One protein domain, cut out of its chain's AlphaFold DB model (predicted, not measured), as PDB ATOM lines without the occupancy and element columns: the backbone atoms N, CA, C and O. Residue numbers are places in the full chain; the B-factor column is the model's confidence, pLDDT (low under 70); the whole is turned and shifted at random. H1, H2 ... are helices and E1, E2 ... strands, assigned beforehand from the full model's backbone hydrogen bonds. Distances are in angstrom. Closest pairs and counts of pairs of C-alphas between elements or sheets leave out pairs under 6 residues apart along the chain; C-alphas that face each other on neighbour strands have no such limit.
ATOM      1  N   ALA A   7     110.495 158.858 126.998       25.92
ATOM      2  CA  ALA A   7     110.493 158.109 125.739       25.92
ATOM      3  C   ALA A   7     111.860 157.482 125.377       25.92
ATOM      4  O   ALA A   7     111.938 156.654 124.470       25.92
ATOM      5  N   PHE A   8     112.944 157.853 126.071       24.67
ATOM      6  CA  PHE A   8     114.289 157.323 125.811       24.67
ATOM      7  C   PHE A   8     114.692 156.154 126.723       24.67
ATOM      8  O   PHE A   8     115.712 155.507 126.467       24.67
ATOM      9  N   ILE A   9     113.901 155.862 127.760       27.59
ATOM     10  CA  ILE A   9     114.186 154.808 128.748       27.59
ATOM     11  C   ILE A   9     113.168 153.659 128.656       27.59
ATOM     12  O   ILE A   9     113.500 152.515 128.979       27.59
ATOM     13  N   GLU A  10     111.976 153.899 128.112       27.23
ATOM     14  CA  GLU A  10     111.011 152.835 127.855       27.23
ATOM     15  C   GLU A  10     111.302 152.081 126.542       27.23
ATOM     16  O   GLU A  10     111.127 152.577 125.434       27.23
ATOM     17  N   ILE A  11     111.678 150.804 126.696       31.16
ATOM     18  CA  ILE A  11     111.586 149.740 125.678       31.16
ATOM     19  C   ILE A  11     112.698 149.748 124.604       31.16
ATOM     20  O   ILE A  11     112.449 149.767 123.401       31.16
ATOM     21  N   LYS A  12     113.964 149.579 125.013       34.16
ATOM     22  CA  LYS A  12     115.017 149.037 124.114       34.16
ATOM     23  C   LYS A  12     115.505 147.624 124.459       34.16
ATOM     24  O   LYS A  12     116.380 147.108 123.769       34.16
ATOM     25  N   SER A  13     114.953 146.956 125.478       40.62
ATOM     26  CA  SER A  13     115.616 145.776 126.064       40.62
ATOM     27  C   SER A  13     115.004 144.397 125.794       40.62
ATOM     28  O   SER A  13     115.461 143.441 126.412       40.62
ATOM     29  N   PHE A  14     114.023 144.229 124.903       42.53
ATOM     30  CA  PHE A  14     113.519 142.887 124.572       42.53
ATOM     31  C   PHE A  14     113.027 142.806 123.128       42.53
ATOM     32  O   PHE A  14     111.931 143.251 122.801       42.53
ATOM     33  N   LYS A  15     113.810 142.165 122.252       42.28
ATOM     34  CA  LYS A  15     113.295 141.679 120.968       42.28
ATOM     35  C   LYS A  15     112.850 140.233 121.179       42.28
ATOM     36  O   LYS A  15     113.684 139.348 121.354       42.28
ATOM     37  N   SER A  16     111.537 140.001 121.212       37.47
ATOM     38  CA  SER A  16     110.970 138.647 121.199       37.47
ATOM     39  C   SER A  16     111.223 138.043 119.821       37.47
ATOM     40  O   SER A  16     110.649 138.482 118.822       37.47
ATOM     41  N   ILE A  17     112.151 137.091 119.737       45.91
ATOM     42  CA  ILE A  17     112.534 136.462 118.471       45.91
ATOM     43  C   ILE A  17     111.978 135.040 118.456       45.91
ATOM     44  O   ILE A  17     112.423 134.167 119.194       45.91
ATOM     45  N   ARG A  18     111.013 134.791 117.564       40.06
ATOM     46  CA  ARG A  18     110.448 133.459 117.287       40.06
ATOM     47  C   ARG A  18     111.346 132.654 116.333       40.06
ATOM     48  O   ARG A  18     110.895 132.269 115.255       40.06
ATOM     49  N   LYS A  19     112.634 132.454 116.642       38.75
ATOM     50  CA  LYS A  19     113.542 131.655 115.789       38.75
ATOM     51  C   LYS A  19     114.548 130.820 116.587       38.75
ATOM     52  O   LYS A  19     114.847 131.090 117.738       38.75
ATOM     53  N   SER A  20     115.029 129.774 115.909       38.97
ATOM     54  CA  SER A  20     115.911 128.706 116.394       38.97
ATOM     55  C   SER A  20     117.153 129.185 117.161       38.97
ATOM     56  O   SER A  20     117.914 130.009 116.661       38.97
ATOM     57  N   ILE A  21     117.407 128.549 118.311       47.41
ATOM     58  CA  ILE A  21     118.495 128.824 119.276       47.41
ATOM     59  C   ILE A  21     119.901 128.719 118.662       47.41
ATOM     60  O   ILE A  21     120.838 129.344 119.147       47.41
ATOM     61  N   TYR A  22     120.062 127.967 117.568       46.06
ATOM     62  CA  TYR A  22     121.384 127.629 117.024       46.06
ATOM     63  C   TYR A  22     121.852 128.514 115.866       46.06
ATOM     64  O   TYR A  22     123.030 128.479 115.522       46.06
ATOM     65  N   ARG A  23     120.965 129.293 115.230       39.94
ATOM     66  CA  ARG A  23     121.289 130.064 114.008       39.94
ATOM     67  C   ARG A  23     121.155 131.576 114.179       39.94
ATOM     68  O   ARG A  23     120.754 132.273 113.255       39.94
ATOM     69  N   GLY A  24     121.568 132.085 115.334       48.56
ATOM     70  CA  GLY A  24     121.685 133.522 115.548       48.56
ATOM     71  C   GLY A  24     120.371 134.130 116.002       48.56
ATOM     72  O   GLY A  24     119.602 134.685 115.227       48.56
ATOM     73  N   SER A  25     120.165 134.090 117.311       54.28
ATOM     74  CA  SER A  25     119.273 135.010 118.010       54.28
ATOM     75  C   SER A  25     119.632 136.471 117.670       54.28
ATOM     76  O   SER A  25     118.776 137.346 117.650       54.28
ATOM     77  N   THR A  26     120.896 136.731 117.325       60.53
ATOM     78  CA  THR A  26     121.324 137.942 116.630       60.53
ATOM     79  C   THR A  26     121.192 137.740 115.112       60.53
ATOM     80  O   THR A  26     121.790 136.794 114.578       60.53
ATOM     81  N   PRO A  27     120.426 138.578 114.390       69.00
ATOM     82  CA  PRO A  27     120.377 138.516 112.929       69.00
ATOM     83  C   PRO A  27     121.792 138.631 112.340       69.00
ATOM     84  O   PRO A  27     122.664 139.300 112.894       69.00
ATOM     85  N   ILE A  28     122.049 137.886 111.263       84.31
ATOM     86  CA  ILE A  28     123.263 138.061 110.462       84.31
ATOM     87  C   ILE A  28     122.947 139.195 109.503       84.31
ATOM     88  O   ILE A  28     122.097 139.020 108.634       84.31
ATOM     89  N   TYR A  29     123.602 140.330 109.705       86.94
ATOM     90  CA  TYR A  29     123.420 141.500 108.867       86.94
ATOM     91  C   TYR A  29     124.282 141.397 107.601       86.94
ATOM     92  O   TYR A  29     125.418 140.908 107.647       86.94
ATOM     93  N   SER A  30     123.751 141.856 106.470       91.94
ATOM     94  CA  SER A  30     124.545 142.146 105.275       91.94
ATOM     95  C   SER A  30     125.488 143.328 105.534       91.94
ATOM     96  O   SER A  30     125.386 144.019 106.548       91.94
ATOM     97  N   LYS A  31     126.429 143.590 104.621       93.06
ATOM     98  CA  LYS A  31     127.334 144.742 104.777       93.06
ATOM     99  C   LYS A  31     126.558 146.059 104.788       93.06
ATOM    100  O   LYS A  31     126.898 146.951 105.556       93.06
ATOM    101  N   GLU A  32     125.531 146.147 103.953       94.44
ATOM    102  CA  GLU A  32     124.635 147.293 103.813       94.44
ATOM    103  C   GLU A  32     123.830 147.489 105.101       94.44
ATOM    104  O   GLU A  32     123.876 148.563 105.689       94.44
ATOM    105  N   GLU A  33     123.228 146.422 105.636       92.88
ATOM    106  CA  GLU A  33     122.520 146.483 106.920       92.88
ATOM    107  C   GLU A  33     123.450 146.882 108.076       92.88
ATOM    108  O   GLU A  33     123.047 147.616 108.974       92.88
ATOM    109  N   VAL A  34     124.707 146.421 108.084       93.06
ATOM    110  CA  VAL A  34     125.691 146.852 109.092       93.06
ATOM    111  C   VAL A  34     125.974 148.346 108.969       93.06
ATOM    112  O   VAL A  34     126.018 149.023 109.995       93.06
ATOM    113  N   ILE A  35     126.157 148.859 107.748       94.38
ATOM    114  CA  ILE A  35     126.364 150.291 107.497       94.38
ATOM    115  C   ILE A  35     125.171 151.082 108.029       94.38
ATOM    116  O   ILE A  35     125.383 152.001 108.816       94.38
ATOM    117  N   ASP A  36     123.951 150.687 107.679       92.75
ATOM    118  CA  ASP A  36     122.731 151.387 108.085       92.75
ATOM    119  C   ASP A  36     122.519 151.349 109.604       92.75
ATOM    120  O   ASP A  36     122.138 152.350 110.207       92.75
ATOM    121  N   ASN A  37     122.820 150.217 110.247       91.06
ATOM    122  CA  ASN A  37     122.648 150.052 111.691       91.06
ATOM    123  C   ASN A  37     123.679 150.824 112.526       91.06
ATOM    124  O   ASN A  37     123.396 151.151 113.680       91.06
ATOM    125  N   ILE A  38     124.890 151.046 111.999       92.19
ATOM    126  CA  ILE A  38     125.968 151.722 112.736       92.19
ATOM    127  C   ILE A  38     126.170 153.179 112.306       92.19
ATOM    128  O   ILE A  38     126.819 153.945 113.017       92.19
ATOM    129  N   ALA A  39     125.640 153.577 111.153       93.00
ATOM    130  CA  ALA A  39     125.641 154.963 110.720       93.00
ATOM    131  C   ALA A  39     124.826 155.830 111.683       93.00
ATOM    132  O   ALA A  39     123.700 155.504 112.049       93.00
ATOM    133  N   SER A  40     125.387 156.976 112.055       90.44
ATOM    134  CA  SER A  40     124.679 157.994 112.824       90.44
ATOM    135  C   SER A  40     124.994 159.347 112.217       90.44
ATOM    136  O   SER A  40     126.151 159.762 112.187       90.44
ATOM    137  N   TYR A  41     123.970 160.031 111.720       88.94
ATOM    138  CA  TYR A  41     124.099 161.376 111.178       88.94
ATOM    139  C   TYR A  41     123.029 162.271 111.808       88.94
ATOM    140  O   TYR A  41     121.890 161.829 111.981       88.94
ATOM    141  N   PRO A  42     123.372 163.512 112.188       86.06
ATOM    142  CA  PRO A  42     122.415 164.450 112.746       86.06
ATOM    143  C   PRO A  42     121.369 164.829 111.699       86.06
ATOM    144  O   PRO A  42     121.661 164.883 110.503       86.06
ATOM    145  N   LEU A  43     120.163 165.163 112.163       82.81
ATOM    146  CA  LEU A  43     119.146 165.757 111.302       82.81
ATOM    147  C   LEU A  43     119.672 167.075 110.728       82.81
ATOM    148  O   LEU A  43     120.157 167.955 111.453       82.81
ATOM    149  N   TYR A  44     119.575 167.180 109.413       82.88
ATOM    150  CA  TYR A  44     119.982 168.341 108.650       82.88
ATOM    151  C   TYR A  44     118.745 169.015 108.058       82.88
ATOM    152  O   TYR A  44     117.886 168.339 107.493       82.88
ATOM    153  N   SER A  45     118.675 170.337 108.196       86.44
ATOM    154  CA  SER A  45     117.645 171.184 107.602       86.44
ATOM    155  C   SER A  45     118.326 172.342 106.867       86.44
ATOM    156  O   SER A  45     119.372 172.824 107.309       86.44
ATOM    157  N   GLU A  46     117.786 172.775 105.726       88.44
ATOM    158  CA  GLU A  46     118.362 173.914 104.990       88.44
ATOM    159  C   GLU A  46     118.217 175.216 105.796       88.44
ATOM    160  O   GLU A  46     119.065 176.106 105.708       88.44
ATOM    161  N   GLU A  47     117.199 175.296 106.654       89.38
ATOM    162  CA  GLU A  47     116.936 176.407 107.566       89.38
ATOM    163  C   GLU A  47     118.093 176.635 108.551       89.38
ATOM    164  O   GLU A  47     118.380 177.784 108.892       89.38
ATOM    165  N   ASP A  48     118.824 175.579 108.937       87.19
ATOM    166  CA  ASP A  48     120.013 175.694 109.795       87.19
ATOM    167  C   ASP A  48     121.084 176.617 109.182       87.19
ATOM    168  O   ASP A  48     121.878 177.220 109.909       87.19
ATOM    169  N   ARG A  49     121.133 176.735 107.845       86.88
ATOM    170  CA  ARG A  49     122.095 177.598 107.137       86.88
ATOM    171  C   ARG A  49     121.737 179.079 107.207       86.88
ATOM    172  O   ARG A  49     122.623 179.904 107.004       86.88
ATOM    173  N   LEU A  50     120.469 179.397 107.467       91.88
ATOM    174  CA  LEU A  50     119.947 180.766 107.527       91.88
ATOM    175  C   LEU A  50     120.062 181.385 108.925       91.88
ATOM    176  O   LEU A  50     119.785 182.570 109.097       91.88
ATOM    177  N   LEU A  51     120.437 180.586 109.926       90.69
ATOM    178  CA  LEU A  51     120.627 181.053 111.291       90.69
ATOM    179  C   LEU A  51     121.842 181.978 111.402       90.69
ATOM    180  O   LEU A  51     122.778 181.905 110.608       90.69
ATOM    181  N   ASP A  52     121.831 182.821 112.431       95.31
ATOM    182  CA  ASP A  52     122.950 183.707 112.737       95.31
ATOM    183  C   ASP A  52     124.247 182.918 112.979       95.31
ATOM    184  O   ASP A  52     124.226 181.794 113.497       95.31
ATOM    185  N   ASP A  53     125.386 183.519 112.638       92.88
ATOM    186  CA  ASP A  53     126.704 182.889 112.759       92.88
ATOM    187  C   ASP A  53     126.989 182.392 114.185       92.88
ATOM    188  O   ASP A  53     127.527 181.292 114.365       92.88
ATOM    189  N   SER A  54     126.560 183.151 115.200       93.00
ATOM    190  CA  SER A  54     126.705 182.763 116.608       93.00
ATOM    191  C   SER A  54     125.885 181.519 116.956       93.00
ATOM    192  O   SER A  54     126.341 180.657 117.704       93.00
ATOM    193  N   VAL A  55     124.700 181.356 116.368       91.19
ATOM    194  CA  VAL A  55     123.833 180.194 116.600       91.19
ATOM    195  C   VAL A  55     124.354 178.977 115.835       91.19
ATOM    196  O   VAL A  55     124.410 177.868 116.376       91.19
ATOM    197  N   ARG A  56     124.800 179.176 114.591       90.75
ATOM    198  CA  ARG A  56     125.310 178.107 113.722       90.75
ATOM    199  C   ARG A  56     126.504 177.381 114.324       90.75
ATOM    200  O   ARG A  56     126.544 176.151 114.270       90.75
ATOM    201  N   ILE A  57     127.457 178.096 114.925       90.06
ATOM    202  CA  ILE A  57     128.639 177.452 115.521       90.06
ATOM    203  C   ILE A  57     128.268 176.549 116.709       90.06
ATOM    204  O   ILE A  57     128.811 175.448 116.843       90.06
ATOM    205  N   HIS A  58     127.279 176.951 117.516       89.81
ATOM    206  CA  HIS A  58     126.758 176.127 118.608       89.81
ATOM    207  C   HIS A  58     125.999 174.903 118.089       89.81
ATOM    208  O   HIS A  58     126.216 173.796 118.589       89.81
ATOM    209  N   LEU A  59     125.174 175.063 117.051       87.19
ATOM    210  CA  LEU A  59     124.467 173.944 116.422       87.19
ATOM    211  C   LEU A  59     125.424 172.923 115.805       87.19
ATOM    212  O   LEU A  59     125.240 171.723 115.996       87.19
ATOM    213  N   ILE A  60     126.470 173.376 115.112       86.81
ATOM    214  CA  ILE A  60     127.500 172.490 114.555       86.81
ATOM    215  C   ILE A  60     128.177 171.704 115.681       86.81
ATOM    216  O   ILE A  60     128.274 170.481 115.594       86.81
ATOM    217  N   SER A  61     128.591 172.374 116.759       85.69
ATOM    218  CA  SER A  61     129.227 171.711 117.905       85.69
ATOM    219  C   SER A  61     128.337 170.619 118.518       85.69
ATOM    220  O   SER A  61     128.818 169.516 118.777       85.69
ATOM    221  N   GLN A  62     127.035 170.885 118.668       83.44
ATOM    222  CA  GLN A  62     126.067 169.909 119.182       83.44
ATOM    223  C   GLN A  62     125.848 168.731 118.219       83.44
ATOM    224  O   GLN A  62     125.762 167.582 118.653       83.44
ATOM    225  N   LYS A  63     125.775 168.994 116.908       83.00
ATOM    226  CA  LYS A  63     125.491 167.976 115.883       83.00
ATOM    227  C   LYS A  63     126.694 167.072 115.584       83.00
ATOM    228  O   LYS A  63     126.512 165.872 115.389       83.00
ATOM    229  N   LEU A  64     127.917 167.615 115.572       80.56
ATOM    230  CA  LEU A  64     129.135 166.863 115.236       80.56
ATOM    231  C   LEU A  64     129.472 165.767 116.257       80.56
ATOM    232  O   LEU A  64     130.026 164.738 115.874       80.56
ATOM    233  N   GLY A  65     129.116 165.956 117.532       75.56
ATOM    234  CA  GLY A  65     129.391 164.980 118.594       75.56
ATOM    235  C   GLY A  65     128.716 163.619 118.391       75.56
ATOM    236  O   GLY A  65     129.187 162.619 118.927       75.56
ATOM    237  N   ASN A  66     127.657 163.570 117.578       75.00
ATOM    238  CA  ASN A  66     126.837 162.376 117.362       75.00
ATOM    239  C   ASN A  66     127.028 161.747 115.974       75.00
ATOM    240  O   ASN A  66     126.254 160.867 115.585       75.00
ATOM    241  N   ILE A  67     128.034 162.190 115.211       88.50
ATOM    242  CA  ILE A  67     128.319 161.627 113.890       88.50
ATOM    243  C   ILE A  67     129.122 160.342 114.029       88.50
ATOM    244  O   ILE A  67     130.186 160.304 114.649       88.50
ATOM    245  N   PHE A  68     128.652 159.304 113.349       90.44
ATOM    246  CA  PHE A  68     129.423 158.110 113.095       90.44
ATOM    247  C   PHE A  68     129.341 157.733 111.621       90.44
ATOM    248  O   PHE A  68     128.300 157.299 111.135       90.44
ATOM    249  N   GLN A  69     130.475 157.859 110.931       92.75
ATOM    250  CA  GLN A  69     130.653 157.401 109.559       92.75
ATOM    251  C   GLN A  69     131.180 155.954 109.564       92.75
ATOM    252  O   GLN A  69     132.322 155.709 109.980       92.75
ATOM    253  N   PRO A  70     130.401 154.975 109.076       94.06
ATOM    254  CA  PRO A  70     130.875 153.612 108.892       94.06
ATOM    255  C   PRO A  70     132.055 153.572 107.919       94.06
ATOM    256  O   PRO A  70     132.040 154.216 106.871       94.06
ATOM    257  N   LEU A  71     133.075 152.789 108.270       95.06
ATOM    258  CA  LEU A  71     134.261 152.520 107.461       95.06
ATOM    259  C   LEU A  71     134.418 151.005 107.349       95.06
ATOM    260  O   LEU A  71     133.921 150.265 108.200       95.06
ATOM    261  N   ILE A  72     135.188 150.539 106.363       94.94
ATOM    262  CA  ILE A  72     135.434 149.103 106.125       94.94
ATOM    263  C   ILE A  72     135.896 148.389 107.407       94.94
ATOM    264  O   ILE A  72     135.372 147.335 107.757       94.94
ATOM    265  N   ARG A  73     136.797 149.013 108.179       93.81
ATOM    266  CA  ARG A  73     137.286 148.467 109.457       93.81
ATOM    267  C   ARG A  73     136.178 148.230 110.493       93.81
ATOM    268  O   ARG A  73     136.300 147.324 111.309       93.81
ATOM    269  N   HIS A  74     135.112 149.036 110.484       95.25
ATOM    270  CA  HIS A  74     133.986 148.884 111.410       95.25
ATOM    271  C   HIS A  74     133.121 147.684 111.007       95.25
ATOM    272  O   HIS A  74     132.714 146.916 111.871       95.25
ATOM    273  N   ILE A  75     132.928 147.465 109.702       95.31
ATOM    274  CA  ILE A  75     132.217 146.295 109.162       95.31
ATOM    275  C   ILE A  75     132.990 145.008 109.489       95.31
ATOM    276  O   ILE A  75     132.418 144.008 109.916       95.31
ATOM    277  N   GLU A  76     134.315 145.027 109.340       95.31
ATOM    278  CA  GLU A  76     135.153 143.888 109.725       95.31
ATOM    279  C   GLU A  76     135.128 143.615 111.229       95.31
ATOM    280  O   GLU A  76     135.117 142.452 111.644       95.31
ATOM    281  N   LEU A  77     135.134 144.676 112.039       95.50
ATOM    282  CA  LEU A  77     135.046 144.575 113.488       95.50
ATOM    283  C   LEU A  77     133.695 143.997 113.925       95.50
ATOM    284  O   LEU A  77     133.688 143.087 114.755       95.50
ATOM    285  N   GLU A  78     132.586 144.456 113.333       94.94
ATOM    286  CA  GLU A  78     131.253 143.883 113.561       94.94
ATOM    287  C   GLU A  78     131.291 142.393 113.272       94.94
ATOM    288  O   GLU A  78     131.013 141.602 114.170       94.94
ATOM    289  N   ARG A  79     131.768 141.999 112.086       93.62
ATOM    290  CA  ARG A  79     131.787 140.595 111.675       93.62
ATOM    291  C   ARG A  79     132.570 139.722 112.651       93.62
ATOM    292  O   ARG A  79     132.118 138.628 112.995       93.62
ATOM    293  N   LYS A  80     133.728 140.199 113.126       94.25
ATOM    294  CA  LYS A  80     134.538 139.495 114.137       94.25
ATOM    295  C   LYS A  80     133.762 139.323 115.445       94.25
ATOM    296  O   LYS A  80     133.667 138.198 115.931       94.25
ATOM    297  N   ILE A  81     133.157 140.389 115.971       93.62
ATOM    298  CA  ILE A  81     132.336 140.342 117.194       93.62
ATOM    299  C   ILE A  81     131.140 139.389 117.009       93.62
ATOM    300  O   ILE A  81     130.901 138.514 117.842       93.62
ATOM    301  N   SER A  82     130.445 139.493 115.876       91.50
ATOM    302  CA  SER A  82     129.304 138.661 115.479       91.50
ATOM    303  C   SER A  82     129.654 137.165 115.481       91.50
ATOM    304  O   SER A  82     128.899 136.335 116.003       91.50
ATOM    305  N   ILE A  83     130.814 136.806 114.922       89.69
ATOM    306  CA  ILE A  83     131.329 135.429 114.903       89.69
ATOM    307  C   ILE A  83     131.711 134.975 116.316       89.69
ATOM    308  O   ILE A  83     131.351 133.868 116.716       89.69
ATOM    309  N   MET A  84     132.397 135.819 117.094       90.94
ATOM    310  CA  MET A  84     132.817 135.486 118.461       90.94
ATOM    311  C   MET A  84     131.631 135.177 119.374       90.94
ATOM    312  O   MET A  84     131.664 134.159 120.068       90.94
ATOM    313  N   ILE A  85     130.575 135.996 119.331       88.75
ATOM    314  CA  ILE A  85     129.352 135.766 120.111       88.75
ATOM    315  C   ILE A  85     128.750 134.405 119.744       88.75
ATOM    316  O   ILE A  85     128.488 133.594 120.628       88.75
ATOM    317  N   ARG A  86     128.578 134.108 118.448       86.75
ATOM    318  CA  ARG A  86     127.977 132.838 118.000       86.75
ATOM    319  C   ARG A  86     128.827 131.627 118.375       86.75
ATOM    320  O   ARG A  86     128.284 130.654 118.891       86.75
ATOM    321  N   ASN A  87     130.144 131.707 118.194       85.69
ATOM    322  CA  ASN A  87     131.064 130.636 118.578       85.69
ATOM    323  C   ASN A  87     131.019 130.360 120.087       85.69
ATOM    324  O   ASN A  87     130.994 129.201 120.499       85.69
ATOM    325  N   GLY A  88     130.896 131.410 120.906       83.31
ATOM    326  CA  GLY A  88     130.735 131.282 122.354       83.31
ATOM    327  C   GLY A  88     129.465 130.531 122.784       83.31
ATOM    328  O   GLY A  88     129.417 130.027 123.907       83.31
ATOM    329  N   TYR A  89     128.461 130.417 121.911       83.31
ATOM    330  CA  TYR A  89     127.218 129.692 122.181       83.31
ATOM    331  C   TYR A  89     127.201 128.249 121.660       83.31
ATOM    332  O   TYR A  89     126.313 127.491 122.047       83.31
ATOM    333  N   ILE A  90     128.190 127.827 120.862       81.69
ATOM    334  CA  ILE A  90     128.257 126.457 120.318       81.69
ATOM    335  C   ILE A  90     128.344 125.416 121.443       81.69
ATOM    336  O   ILE A  90     127.600 124.438 121.435       81.69
ATOM    337  N   SER A  91     129.208 125.640 122.436       76.69
ATOM    338  CA  SER A  91     129.374 124.738 123.588       76.69
ATOM    339  C   SER A  91     128.390 125.001 124.733       76.69
ATOM    340  O   SER A  91     128.370 124.241 125.694       76.69
ATOM    341  N   ARG A  92     127.569 126.059 124.648       77.50
ATOM    342  CA  ARG A  92     126.644 126.504 125.711       77.50
ATOM    343  C   ARG A  92     125.188 126.349 125.314       77.50
ATOM    344  O   ARG A  92     124.372 127.259 125.436       77.50
ATOM    345  N   ASN A  93     124.899 125.197 124.746       79.31
ATOM    346  CA  ASN A  93     123.643 124.936 124.091       79.31
ATOM    347  C   ASN A  93     122.641 124.292 125.069       79.31
ATOM    348  O   ASN A  93     122.784 123.109 125.376       79.31
ATOM    349  N   PRO A  94     121.592 125.016 125.497       81.06
ATOM    350  CA  PRO A  94     120.651 124.559 126.527       81.06
ATOM    351  C   PRO A  94     119.775 123.363 126.120       81.06
ATOM    352  O   PRO A  94     119.043 122.840 126.951       81.06
ATOM    353  N   ILE A  95     119.813 122.939 124.853       82.88
ATOM    354  CA  ILE A  95     119.104 121.741 124.382       82.88
ATOM    355  C   ILE A  95     120.006 120.509 124.424       82.88
ATOM    356  O   ILE A  95     119.502 119.388 124.461       82.88
ATOM    357  N   ASN A  96     121.331 120.688 124.403       82.81
ATOM    358  CA  ASN A  96     122.231 119.554 124.544       82.81
ATOM    359  C   ASN A  96     122.162 119.041 125.988       82.81
ATOM    360  O   ASN A  96     122.529 119.746 126.928       82.81
ATOM    361  N   LYS A  97     121.722 117.790 126.134       83.81
ATOM    362  CA  LYS A  97     121.656 117.081 127.411       83.81
ATOM    363  C   LYS A  97     123.006 117.079 128.135       83.81
ATOM    364  O   LYS A  97     123.038 117.380 129.321       83.81
ATOM    365  N   GLU A  98     124.104 116.828 127.424       83.56
ATOM    366  CA  GLU A  98     125.458 116.792 127.995       83.56
ATOM    367  C   GLU A  98     125.855 118.148 128.587       83.56
ATOM    368  O   GLU A  98     126.414 118.217 129.678       83.56
ATOM    369  N   TYR A  99     125.516 119.245 127.898       82.19
ATOM    370  CA  TYR A  99     125.755 120.595 128.405       82.19
ATOM    371  C   TYR A  99     124.929 120.875 129.663       82.19
ATOM    372  O   TYR A  99     125.459 121.405 130.636       82.19
ATOM    373  N   VAL A 100     123.644 120.507 129.665       84.38
ATOM    374  CA  VAL A 100     122.762 120.711 130.823       84.38
ATOM    375  C   VAL A 100     123.239 119.896 132.028       84.38
ATOM    376  O   VAL A 100     123.301 120.426 133.138       84.38
ATOM    377  N   GLU A 101     123.638 118.641 131.826       85.31
ATOM    378  CA  GLU A 101     124.206 117.792 132.879       85.31
ATOM    379  C   GLU A 101     125.533 118.351 133.406       85.31
ATOM    380  O   GLU A 101     125.702 118.487 134.621       85.31
ATOM    381  N   SER A 102     126.441 118.749 132.509       81.81
ATOM    382  CA  SER A 102     127.702 119.428 132.841       81.81
ATOM    383  C   SER A 102     127.459 120.691 133.672       81.81
ATOM    384  O   SER A 102     128.091 120.878 134.715       81.81
ATOM    385  N   TYR A 103     126.481 121.508 133.281       81.19
ATOM    386  CA  TYR A 103     126.110 122.735 133.980       81.19
ATOM    387  C   TYR A 103     125.561 122.466 135.391       81.19
ATOM    388  O   TYR A 103     126.011 123.082 136.359       81.19
ATOM    389  N   ILE A 104     124.629 121.516 135.533       83.94
ATOM    390  CA  ILE A 104     124.046 121.135 136.832       83.94
ATOM    391  C   ILE A 104     125.123 120.569 137.765       83.94
ATOM    392  O   ILE A 104     125.153 120.902 138.952       83.94
ATOM    393  N   ASN A 105     126.004 119.715 137.244       82.44
ATOM    394  CA  ASN A 105     127.086 119.123 138.025       82.44
ATOM    395  C   ASN A 105     128.114 120.182 138.441       82.44
ATOM    396  O   ASN A 105     128.451 120.257 139.618       82.44
ATOM    397  N   GLY A 106     128.507 121.073 137.527       78.81
ATOM    398  CA  GLY A 106     129.396 122.195 137.834       78.81
ATOM    399  C   GLY A 106     128.834 123.109 138.929       78.81
ATOM    400  O   GLY A 106     129.562 123.509 139.834       78.81
ATOM    401  N   TYR A 107     127.525 123.376 138.924       78.88
ATOM    402  CA  TYR A 107     126.874 124.140 139.993       78.88
ATOM    403  C   TYR A 107     126.950 123.437 141.363       78.88
ATOM    404  O   TYR A 107     127.180 124.081 142.389       78.88
ATOM    405  N   LYS A 108     126.785 122.109 141.403       78.81
ATOM    406  CA  LYS A 108     126.942 121.325 142.642       78.81
ATOM    407  C   LYS A 108     128.390 121.326 143.137       78.81
ATOM    408  O   LYS A 108     128.607 121.380 144.344       78.81
ATOM    409  N   ASP A 109     129.350 121.293 142.219       77.00
ATOM    410  CA  ASP A 109     130.785 121.257 142.512       77.00
ATOM    411  C   ASP A 109     131.304 122.593 143.065       77.00
ATOM    412  O   ASP A 109     132.058 122.600 144.042       77.00
ATOM    413  N   ILE A 110     130.813 123.725 142.536       72.44
ATOM    414  CA  ILE A 110     131.080 125.070 143.084       72.44
ATOM    415  C   ILE A 110     130.652 125.145 144.555       72.44
ATOM    416  O   ILE A 110     131.400 125.638 145.396       72.44
ATOM    417  N   ASN A 111     129.482 124.590 144.884       64.88
ATOM    418  CA  ASN A 111     128.972 124.555 146.257       64.88
ATOM    419  C   ASN A 111     129.745 123.595 147.179       64.88
ATOM    420  O   ASN A 111     129.594 123.664 148.396       64.88
ATOM    421  N   LYS A 112     130.566 122.698 146.622       67.88
ATOM    422  CA  LYS A 112     131.348 121.705 147.372       67.88
ATOM    423  C   LYS A 112     132.842 122.031 147.466       67.88
ATOM    424  O   LYS A 112     133.572 121.236 148.048       67.88
ATOM    425  N   ILE A 113     133.307 123.158 146.907       61.66
ATOM    426  CA  ILE A 113     134.746 123.493 146.768       61.66
ATOM    427  C   ILE A 113     135.524 122.320 146.127       61.66
ATOM    428  O   ILE A 113     136.693 122.074 146.409       61.66
ATOM    429  N   ALA A 114     134.862 121.550 145.265       58.59
ATOM    430  CA  ALA A 114     135.477 120.441 144.554       58.59
ATOM    431  C   ALA A 114     135.716 120.911 143.122       58.59
ATOM    432  O   ALA A 114     134.803 120.927 142.303       58.59
ATOM    433  N   TYR A 115     136.930 121.368 142.819       53.53
ATOM    434  CA  TYR A 115     137.277 121.746 141.453       53.53
ATOM    435  C   TYR A 115     137.451 120.481 140.607       53.53
ATOM    436  O   TYR A 115     138.537 119.906 140.542       53.53
ATOM    437  N   ASN A 116     136.382 120.039 139.950       53.97
ATOM    438  CA  ASN A 116     136.484 119.029 138.907       53.97
ATOM    439  C   ASN A 116     136.804 119.722 137.581       53.97
ATOM    440  O   ASN A 116     136.044 120.558 137.089       53.97
ATOM    441  N   LYS A 117     137.953 119.370 136.993       53.41
ATOM    442  CA  LYS A 117     138.368 119.809 135.659       53.41
ATOM    443  C   LYS A 117     137.421 119.188 134.626       53.41
ATOM    444  O   LYS A 117     137.683 118.106 134.119       53.41
ATOM    445  N   GLN A 118     136.303 119.849 134.345       56.56
ATOM    446  CA  GLN A 118     135.434 119.442 133.246       56.56
ATOM    447  C   GLN A 118     136.155 119.682 131.916       56.56
ATOM    448  O   GLN A 118     136.586 120.801 131.626       56.56
ATOM    449  N   GLU A 119     136.251 118.640 131.091       56.75
ATOM    450  CA  GLU A 119     136.706 118.709 129.698       56.75
ATOM    451  C   GLU A 119     135.618 119.342 128.817       56.75
ATOM    452  O   GLU A 119     135.052 118.728 127.920       56.75
ATOM    453  N   ASN A 120     135.263 120.592 129.108       60.25
ATOM    454  CA  ASN A 120     134.343 121.340 128.266       60.25
ATOM    455  C   ASN A 120     135.077 121.792 126.994       60.25
ATOM    456  O   ASN A 120     136.193 122.309 127.060       60.25
ATOM    457  N   LEU A 121     134.422 121.655 125.837       64.12
ATOM    458  CA  LEU A 121     134.888 122.219 124.567       64.12
ATOM    459  C   LEU A 121     135.167 123.721 124.729       64.12
ATOM    460  O   LEU A 121     134.246 124.532 124.894       64.12
ATOM    461  N   GLN A 122     136.446 124.096 124.676       67.75
ATOM    462  CA  GLN A 122     136.875 125.484 124.776       67.75
ATOM    463  C   GLN A 122     136.551 126.217 123.469       67.75
ATOM    464  O   GLN A 122     137.235 126.074 122.464       67.75
ATOM    465  N   THR A 123     135.499 127.031 123.492       72.62
ATOM    466  CA  THR A 123     135.066 127.885 122.368       72.62
ATOM    467  C   THR A 123     135.465 129.350 122.558       72.62
ATOM    468  O   THR A 123     134.916 130.254 121.923       72.62
ATOM    469  N   ALA A 124     136.396 129.602 123.481       76.00
ATOM    470  CA  ALA A 124     136.835 130.941 123.834       76.00
ATOM    471  C   ALA A 124     137.619 131.566 122.675       76.00
ATOM    472  O   ALA A 124     138.710 131.117 122.339       76.00
ATOM    473  N   ASN A 125     137.071 132.637 122.104       85.44
ATOM    474  CA  ASN A 125     137.762 133.479 121.135       85.44
ATOM    475  C   ASN A 125     138.203 134.777 121.813       85.44
ATOM    476  O   ASN A 125     137.512 135.285 122.696       85.44
ATOM    477  N   SER A 126     139.318 135.345 121.355       90.06
ATOM    478  CA  SER A 126     139.802 136.656 121.791       90.06
ATOM    479  C   SER A 126     140.002 137.588 120.597       90.06
ATOM    480  O   SER A 126     140.253 137.153 119.473       90.06
ATOM    481  N   LEU A 127     139.851 138.887 120.845       92.81
ATOM    482  CA  LEU A 127     140.078 139.956 119.880       92.81
ATOM    483  C   LEU A 127     140.764 141.108 120.607       92.81
ATOM    484  O   LEU A 127     140.353 141.474 121.704       92.81
ATOM    485  N   SER A 128     141.780 141.692 119.976       93.12
ATOM    486  CA  SER A 128     142.455 142.889 120.473       93.12
ATOM    487  C   SER A 128     142.336 144.019 119.457       93.12
ATOM    488  O   SER A 128     142.498 143.800 118.254       93.12
ATOM    489  N   ILE A 129     142.045 145.227 119.943       91.75
ATOM    490  CA  ILE A 129     142.030 146.458 119.149       91.75
ATOM    491  C   ILE A 129     143.079 147.395 119.736       91.75
ATOM    492  O   ILE A 129     142.911 147.931 120.831       91.75
ATOM    493  N   ILE A 130     144.156 147.606 118.989       90.69
ATOM    494  CA  ILE A 130     145.307 148.401 119.419       90.69
ATOM    495  C   ILE A 130     145.327 149.710 118.630       90.69
ATOM    496  O   ILE A 130     144.937 149.763 117.466       90.69
ATOM    497  N   GLY A 131     145.752 150.790 119.281       88.56
ATOM    498  CA  GLY A 131     145.937 152.094 118.653       88.56
ATOM    499  C   GLY A 131     146.077 153.199 119.691       88.56
ATOM    500  O   GLY A 131     145.781 152.987 120.869       88.56
ATOM    501  N   MET A 132     146.467 154.393 119.255       91.00
ATOM    502  CA  MET A 132     146.583 155.570 120.122       91.00
ATOM    503  C   MET A 132     145.250 155.929 120.798       91.00
ATOM    504  O   MET A 132     144.164 155.568 120.317       91.00
ATOM    505  N   SER A 133     145.323 156.610 121.943       86.88
ATOM    506  CA  SER A 133     144.134 157.135 122.625       86.88
ATOM    507  C   SER A 133     143.370 158.105 121.713       86.88
ATOM    508  O   SER A 133     143.969 158.761 120.867       86.88
ATOM    509  N   GLY A 134     142.042 158.149 121.832       84.12
ATOM    510  CA  GLY A 134     141.196 159.044 121.029       84.12
ATOM    511  C   GLY A 134     140.871 158.589 119.597       84.12
ATOM    512  O   GLY A 134     140.005 159.181 118.970       84.12
ATOM    513  N   LEU A 135     141.448 157.495 119.079       87.38
ATOM    514  CA  LEU A 135     141.168 157.011 117.706       87.38
ATOM    515  C   LEU A 135     139.789 156.339 117.505       87.38
ATOM    516  O   LEU A 135     139.536 155.738 116.460       87.38
ATOM    517  N   GLY A 136     138.910 156.378 118.510       87.88
ATOM    518  CA  GLY A 136     137.560 155.810 118.413       87.88
ATOM    519  C   GLY A 136     137.471 154.289 118.587       87.88
ATOM    520  O   GLY A 136     136.487 153.692 118.160       87.88
ATOM    521  N   LYS A 137     138.460 153.639 119.221       92.75
ATOM    522  CA  LYS A 137     138.440 152.182 119.493       92.75
ATOM    523  C   LYS A 137     137.236 151.781 120.353       92.75
ATOM    524  O   LYS A 137     136.402 150.991 119.923       92.75
ATOM    525  N   THR A 138     137.123 152.381 121.539       91.56
ATOM    526  CA  THR A 138     136.012 152.144 122.472       91.56
ATOM    527  C   THR A 138     134.678 152.562 121.859       91.56
ATOM    528  O   THR A 138     133.706 151.823 121.960       91.56
ATOM    529  N   SER A 139     134.644 153.694 121.147       91.44
ATOM    530  CA  SER A 139     133.443 154.172 120.454       91.44
ATOM    531  C   SER A 139     132.958 153.184 119.389       91.44
ATOM    532  O   SER A 139     131.768 152.887 119.336       91.44
ATOM    533  N   SER A 140     133.874 152.608 118.601       93.94
ATOM    534  CA  SER A 140     133.542 151.602 117.582       93.94
ATOM    535  C   SER A 140     132.946 150.340 118.206       93.94
ATOM    536  O   SER A 140     131.948 149.828 117.707       93.94
ATOM    537  N   ILE A 141     133.525 149.858 119.316       94.38
ATOM    538  CA  ILE A 141     132.986 148.708 120.058       94.38
ATOM    539  C   ILE A 141     131.586 149.027 120.583       94.38
ATOM    540  O   ILE A 141     130.663 148.264 120.324       94.38
ATOM    541  N   ASN A 142     131.417 150.147 121.293       92.69
ATOM    542  CA  ASN A 142     130.136 150.532 121.894       92.69
ATOM    543  C   ASN A 142     129.025 150.592 120.853       92.69
ATOM    544  O   ASN A 142     127.949 150.038 121.048       92.69
ATOM    545  N   MET A 143     129.303 151.242 119.731       92.06
ATOM    546  CA  MET A 143     128.332 151.391 118.668       92.06
ATOM    547  C   MET A 143     127.950 150.044 118.043       92.06
ATOM    548  O   MET A 143     126.767 149.790 117.854       92.06
ATOM    549  N   ILE A 144     128.916 149.157 117.775       93.81
ATOM    550  CA  ILE A 144     128.612 147.810 117.271       93.81
ATOM    551  C   ILE A 144     127.797 147.019 118.298       93.81
ATOM    552  O   ILE A 144     126.809 146.393 117.937       93.81
ATOM    553  N   LEU A 145     128.172 147.051 119.581       93.25
ATOM    554  CA  LEU A 145     127.422 146.357 120.632       93.25
ATOM    555  C   LEU A 145     125.988 146.888 120.758       93.25
ATOM    556  O   LEU A 145     125.076 146.100 120.992       93.25
ATOM    557  N   ASN A 146     125.767 148.185 120.524       90.56
ATOM    558  CA  ASN A 146     124.436 148.796 120.543       90.56
ATOM    559  C   ASN A 146     123.506 148.296 119.422       90.56
ATOM    560  O   ASN A 146     122.290 148.407 119.569       90.56
ATOM    561  N   THR A 147     124.029 147.717 118.332       89.06
ATOM    562  CA  THR A 147     123.190 147.083 117.289       89.06
ATOM    563  C   THR A 147     122.763 145.661 117.657       89.06
ATOM    564  O   THR A 147     121.896 145.064 117.006       89.06
ATOM    565  N   ILE A 148     123.361 145.105 118.715       89.88
ATOM    566  CA  ILE A 148     123.155 143.737 119.173       89.88
ATOM    567  C   ILE A 148     122.285 143.775 120.436       89.88
ATOM    568  O   ILE A 148     122.698 144.354 121.443       89.88
ATOM    569  N   PRO A 149     121.106 143.122 120.452       89.56
ATOM    570  CA  PRO A 149     120.272 143.079 121.651       89.56
ATOM    571  C   PRO A 149     121.047 142.420 122.792       89.56
ATOM    572  O   PRO A 149     121.450 141.263 122.673       89.56
ATOM    573  N   GLN A 150     121.247 143.146 123.894       90.44
ATOM    574  CA  GLN A 150     122.045 142.677 125.032       90.44
ATOM    575  C   GLN A 150     121.472 141.393 125.651       90.44
ATOM    576  O   GLN A 150     122.215 140.491 126.038       90.44
ATOM    577  N   VAL A 151     120.142 141.286 125.695       90.06
ATOM    578  CA  VAL A 151     119.422 140.103 126.164       90.06
ATOM    579  C   VAL A 151     118.387 139.692 125.128       90.06
ATOM    580  O   VAL A 151     117.653 140.522 124.591       90.06
ATOM    581  N   ILE A 152     118.313 138.390 124.863       86.56
ATOM    582  CA  ILE A 152     117.316 137.800 123.977       86.56
ATOM    583  C   ILE A 152     116.491 136.813 124.785       86.56
ATOM    584  O   ILE A 152     117.029 135.868 125.363       86.56
ATOM    585  N   GLN A 153     115.185 137.048 124.838       86.75
ATOM    586  CA  GLN A 153     114.247 136.138 125.475       86.75
ATOM    587  C   GLN A 153     113.695 135.172 124.437       86.75
ATOM    588  O   GLN A 153     113.009 135.564 123.490       86.75
ATOM    589  N   HIS A 154     113.974 133.899 124.662       82.75
ATOM    590  CA  HIS A 154     113.330 132.798 123.978       82.75
ATOM    591  C   HIS A 154     112.071 132.429 124.757       82.75
ATOM    592  O   HIS A 154     112.089 132.421 125.988       82.75
ATOM    593  N   THR A 155     110.977 132.176 124.044       85.62
ATOM    594  CA  THR A 155     109.697 131.730 124.629       85.62
ATOM    595  C   THR A 155     109.186 130.440 124.000       85.62
ATOM    596  O   THR A 155     108.426 129.716 124.629       85.62
ATOM    597  N   TYR A 156     109.621 130.119 122.779       82.44
ATOM    598  CA  TYR A 156     109.132 128.971 122.026       82.44
ATOM    599  C   TYR A 156     110.211 128.413 121.099       82.44
ATOM    600  O   TYR A 156     110.884 129.169 120.389       82.44
ATOM    601  N   TYR A 157     110.353 127.091 121.059       79.88
ATOM    602  CA  TYR A 157     111.302 126.409 120.187       79.88
ATOM    603  C   TYR A 157     110.785 125.034 119.743       79.88
ATOM    604  O   TYR A 157     110.414 124.198 120.559       79.88
ATOM    605  N   LYS A 158     110.802 124.783 118.423       81.38
ATOM    606  CA  LYS A 158     110.409 123.504 117.793       81.38
ATOM    607  C   LYS A 158     109.102 122.901 118.342       81.38
ATOM    608  O   LYS A 158     109.047 121.710 118.623       81.38
ATOM    609  N   GLY A 159     108.055 123.707 118.489       81.50
ATOM    610  CA  GLY A 159     106.759 123.190 118.938       81.50
ATOM    611  C   GLY A 159     106.550 123.195 120.453       81.50
ATOM    612  O   GLY A 159     105.472 122.829 120.897       81.50
ATOM    613  N   ASN A 160     107.558 123.585 121.237       80.50
ATOM    614  CA  ASN A 160     107.521 123.525 122.695       80.50
ATOM    615  C   ASN A 160     107.800 124.892 123.313       80.50
ATOM    616  O   ASN A 160     108.588 125.679 122.775       80.50
ATOM    617  N   ASP A 161     107.210 125.130 124.480       85.69
ATOM    618  CA  ASP A 161     107.560 126.268 125.320       85.69
ATOM    619  C   ASP A 161     109.035 126.196 125.712       85.69
ATOM    620  O   ASP A 161     109.574 125.147 126.071       85.69
ATOM    621  N   PHE A 162     109.711 127.333 125.603       82.81
ATOM    622  CA  PHE A 162     111.151 127.407 125.781       82.81
ATOM    623  C   PHE A 162     111.540 128.758 126.372       82.81
ATOM    624  O   PHE A 162     111.937 129.668 125.651       82.81
ATOM    625  N   ASN A 163     111.400 128.887 127.691       85.31
ATOM    626  CA  ASN A 163     111.582 130.136 128.432       85.31
ATOM    627  C   ASN A 163     113.033 130.328 128.901       85.31
ATOM    628  O   ASN A 163     113.342 130.165 130.080       85.31
ATOM    629  N   ILE A 164     113.933 130.679 127.980       84.25
ATOM    630  CA  ILE A 164     115.355 130.918 128.282       84.25
ATOM    631  C   ILE A 164     115.756 132.338 127.897       84.25
ATOM    632  O   ILE A 164     115.412 132.828 126.825       84.25
ATOM    633  N   LYS A 165     116.542 132.996 128.753       87.31
ATOM    634  CA  LYS A 165     117.186 134.277 128.442       87.31
ATOM    635  C   LYS A 165     118.637 134.044 128.029       87.31
ATOM    636  O   LYS A 165     119.378 133.347 128.713       87.31
ATOM    637  N   GLN A 166     119.037 134.651 126.922       87.12
ATOM    638  CA  GLN A 166     120.388 134.601 126.377       87.12
ATOM    639  C   GLN A 166     121.044 135.979 126.502       87.12
ATOM    640  O   GLN A 166     120.507 136.951 125.976       87.12
ATOM    641  N   VAL A 167     122.207 136.062 127.152       90.44
ATOM    642  CA  VAL A 167     122.977 137.312 127.306       90.44
ATOM    643  C   VAL A 167     124.033 137.408 126.206       90.44
ATOM    644  O   VAL A 167     125.001 136.652 126.198       90.44
ATOM    645  N   THR A 168     123.868 138.301 125.237       90.44
ATOM    646  CA  THR A 168     124.747 138.328 124.054       90.44
ATOM    647  C   THR A 168     126.111 138.949 124.336       90.44
ATOM    648  O   THR A 168     127.110 138.464 123.809       90.44
TER     649      THR A 168
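Overview. This is residues 7 to 168 of the 183 residues of an uncharacterized protein of Clostridium septicum (UniProt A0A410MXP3). The model is a long, open chain of helices: H4 lies in the middle with H1 and H6 near its first part, the small pair H2 and H3 lies at one far end, and H5 at the other. A two-stranded hairpin, E1 and E2, lies to one side of H4 without touching it, and an unnamed stretch, residues 111 to 136, leads from H5 back to H6. The printed part has 162 residues with six named helices and then two named strands, H1 H2 H3 H4 H5 H6 E1 E2, the strands antiparallel in the order E1 - E2. The class is mostly helix; the whole is loose, with a radius of gyration of the C-alphas of 21.7 A, and spans 70 by 41 by 31 A.

Along the chain. Look first at the sheet: E1 is residues 151 to 157, 17.0 A, and E2 is residues 160 to 167, 21.2 A, ending at C-alpha 167 at (122.977, 137.312, 127.306). Before them comes H6, residues 137 to 146, 14.4 A. Find C-alpha 72 at (135.434, 149.103, 106.125); from there H4, residues 72 to 90, runs 27.7 A. H1 is residues 31 to 38, 10.7 A, and begins at C-alpha 31 at (127.334, 144.742, 104.777). H2 is residues 46 to 50, 7.5 A; H3 is residues 53 to 64, 16.4 A; H5 is residues 97 to 110, 20.0 A.

Arrangement. Start at the hairpin of E1 and E2, antiparallel at 165 degrees: N 152 and O 166 are 2.9 A apart and N 154 and O 164 are 2.8 A apart, both within hydrogen-bond range. E1 and E2 are apart from H4 and H5. H6 and H4 are close but not clearly touching, at a steep tilt of 57 degrees, the same way; their closest C-alphas, of Glu 78 and Ile 144, are 6.0 A apart. H4 touches H1 with residues 75 to 78 alone, about perpendicular at 88 degrees; the closest C-alphas, of Val 34 and Ile 75, are 6.6 A apart. H1 and H6 are close but not clearly touching, with the C-alphas of Ile 38 and Met 143 closest at 6.4 A. Farther out, H2 and H3 are close but not clearly touching, the C-alphas of Asp 48 and Arg 56 closest at 7.0 A. H5 touches no helix. Every O i to N i+4 pair is within hydrogen-bond range in H1, H4, H5 and H6; the count is 7 of 8 in H3 and 0 of 1 in H2, where 2 of 2 O i to N i+3 pairs are within range.

Size, cuts and confidence. The two C-alphas farthest apart, of Leu 50 and Ala 114, are 72.5 A apart. The printed part has no cut, and the link H5 to H6, 26 residues, is long. Residues 107 to 113, of which 107 to 110 belong to H5, and residues 130 to 135 stand free. The mean pLDDT of the printed part is 79.5, and residues 7 to 27 and 111 to 122 are under 70.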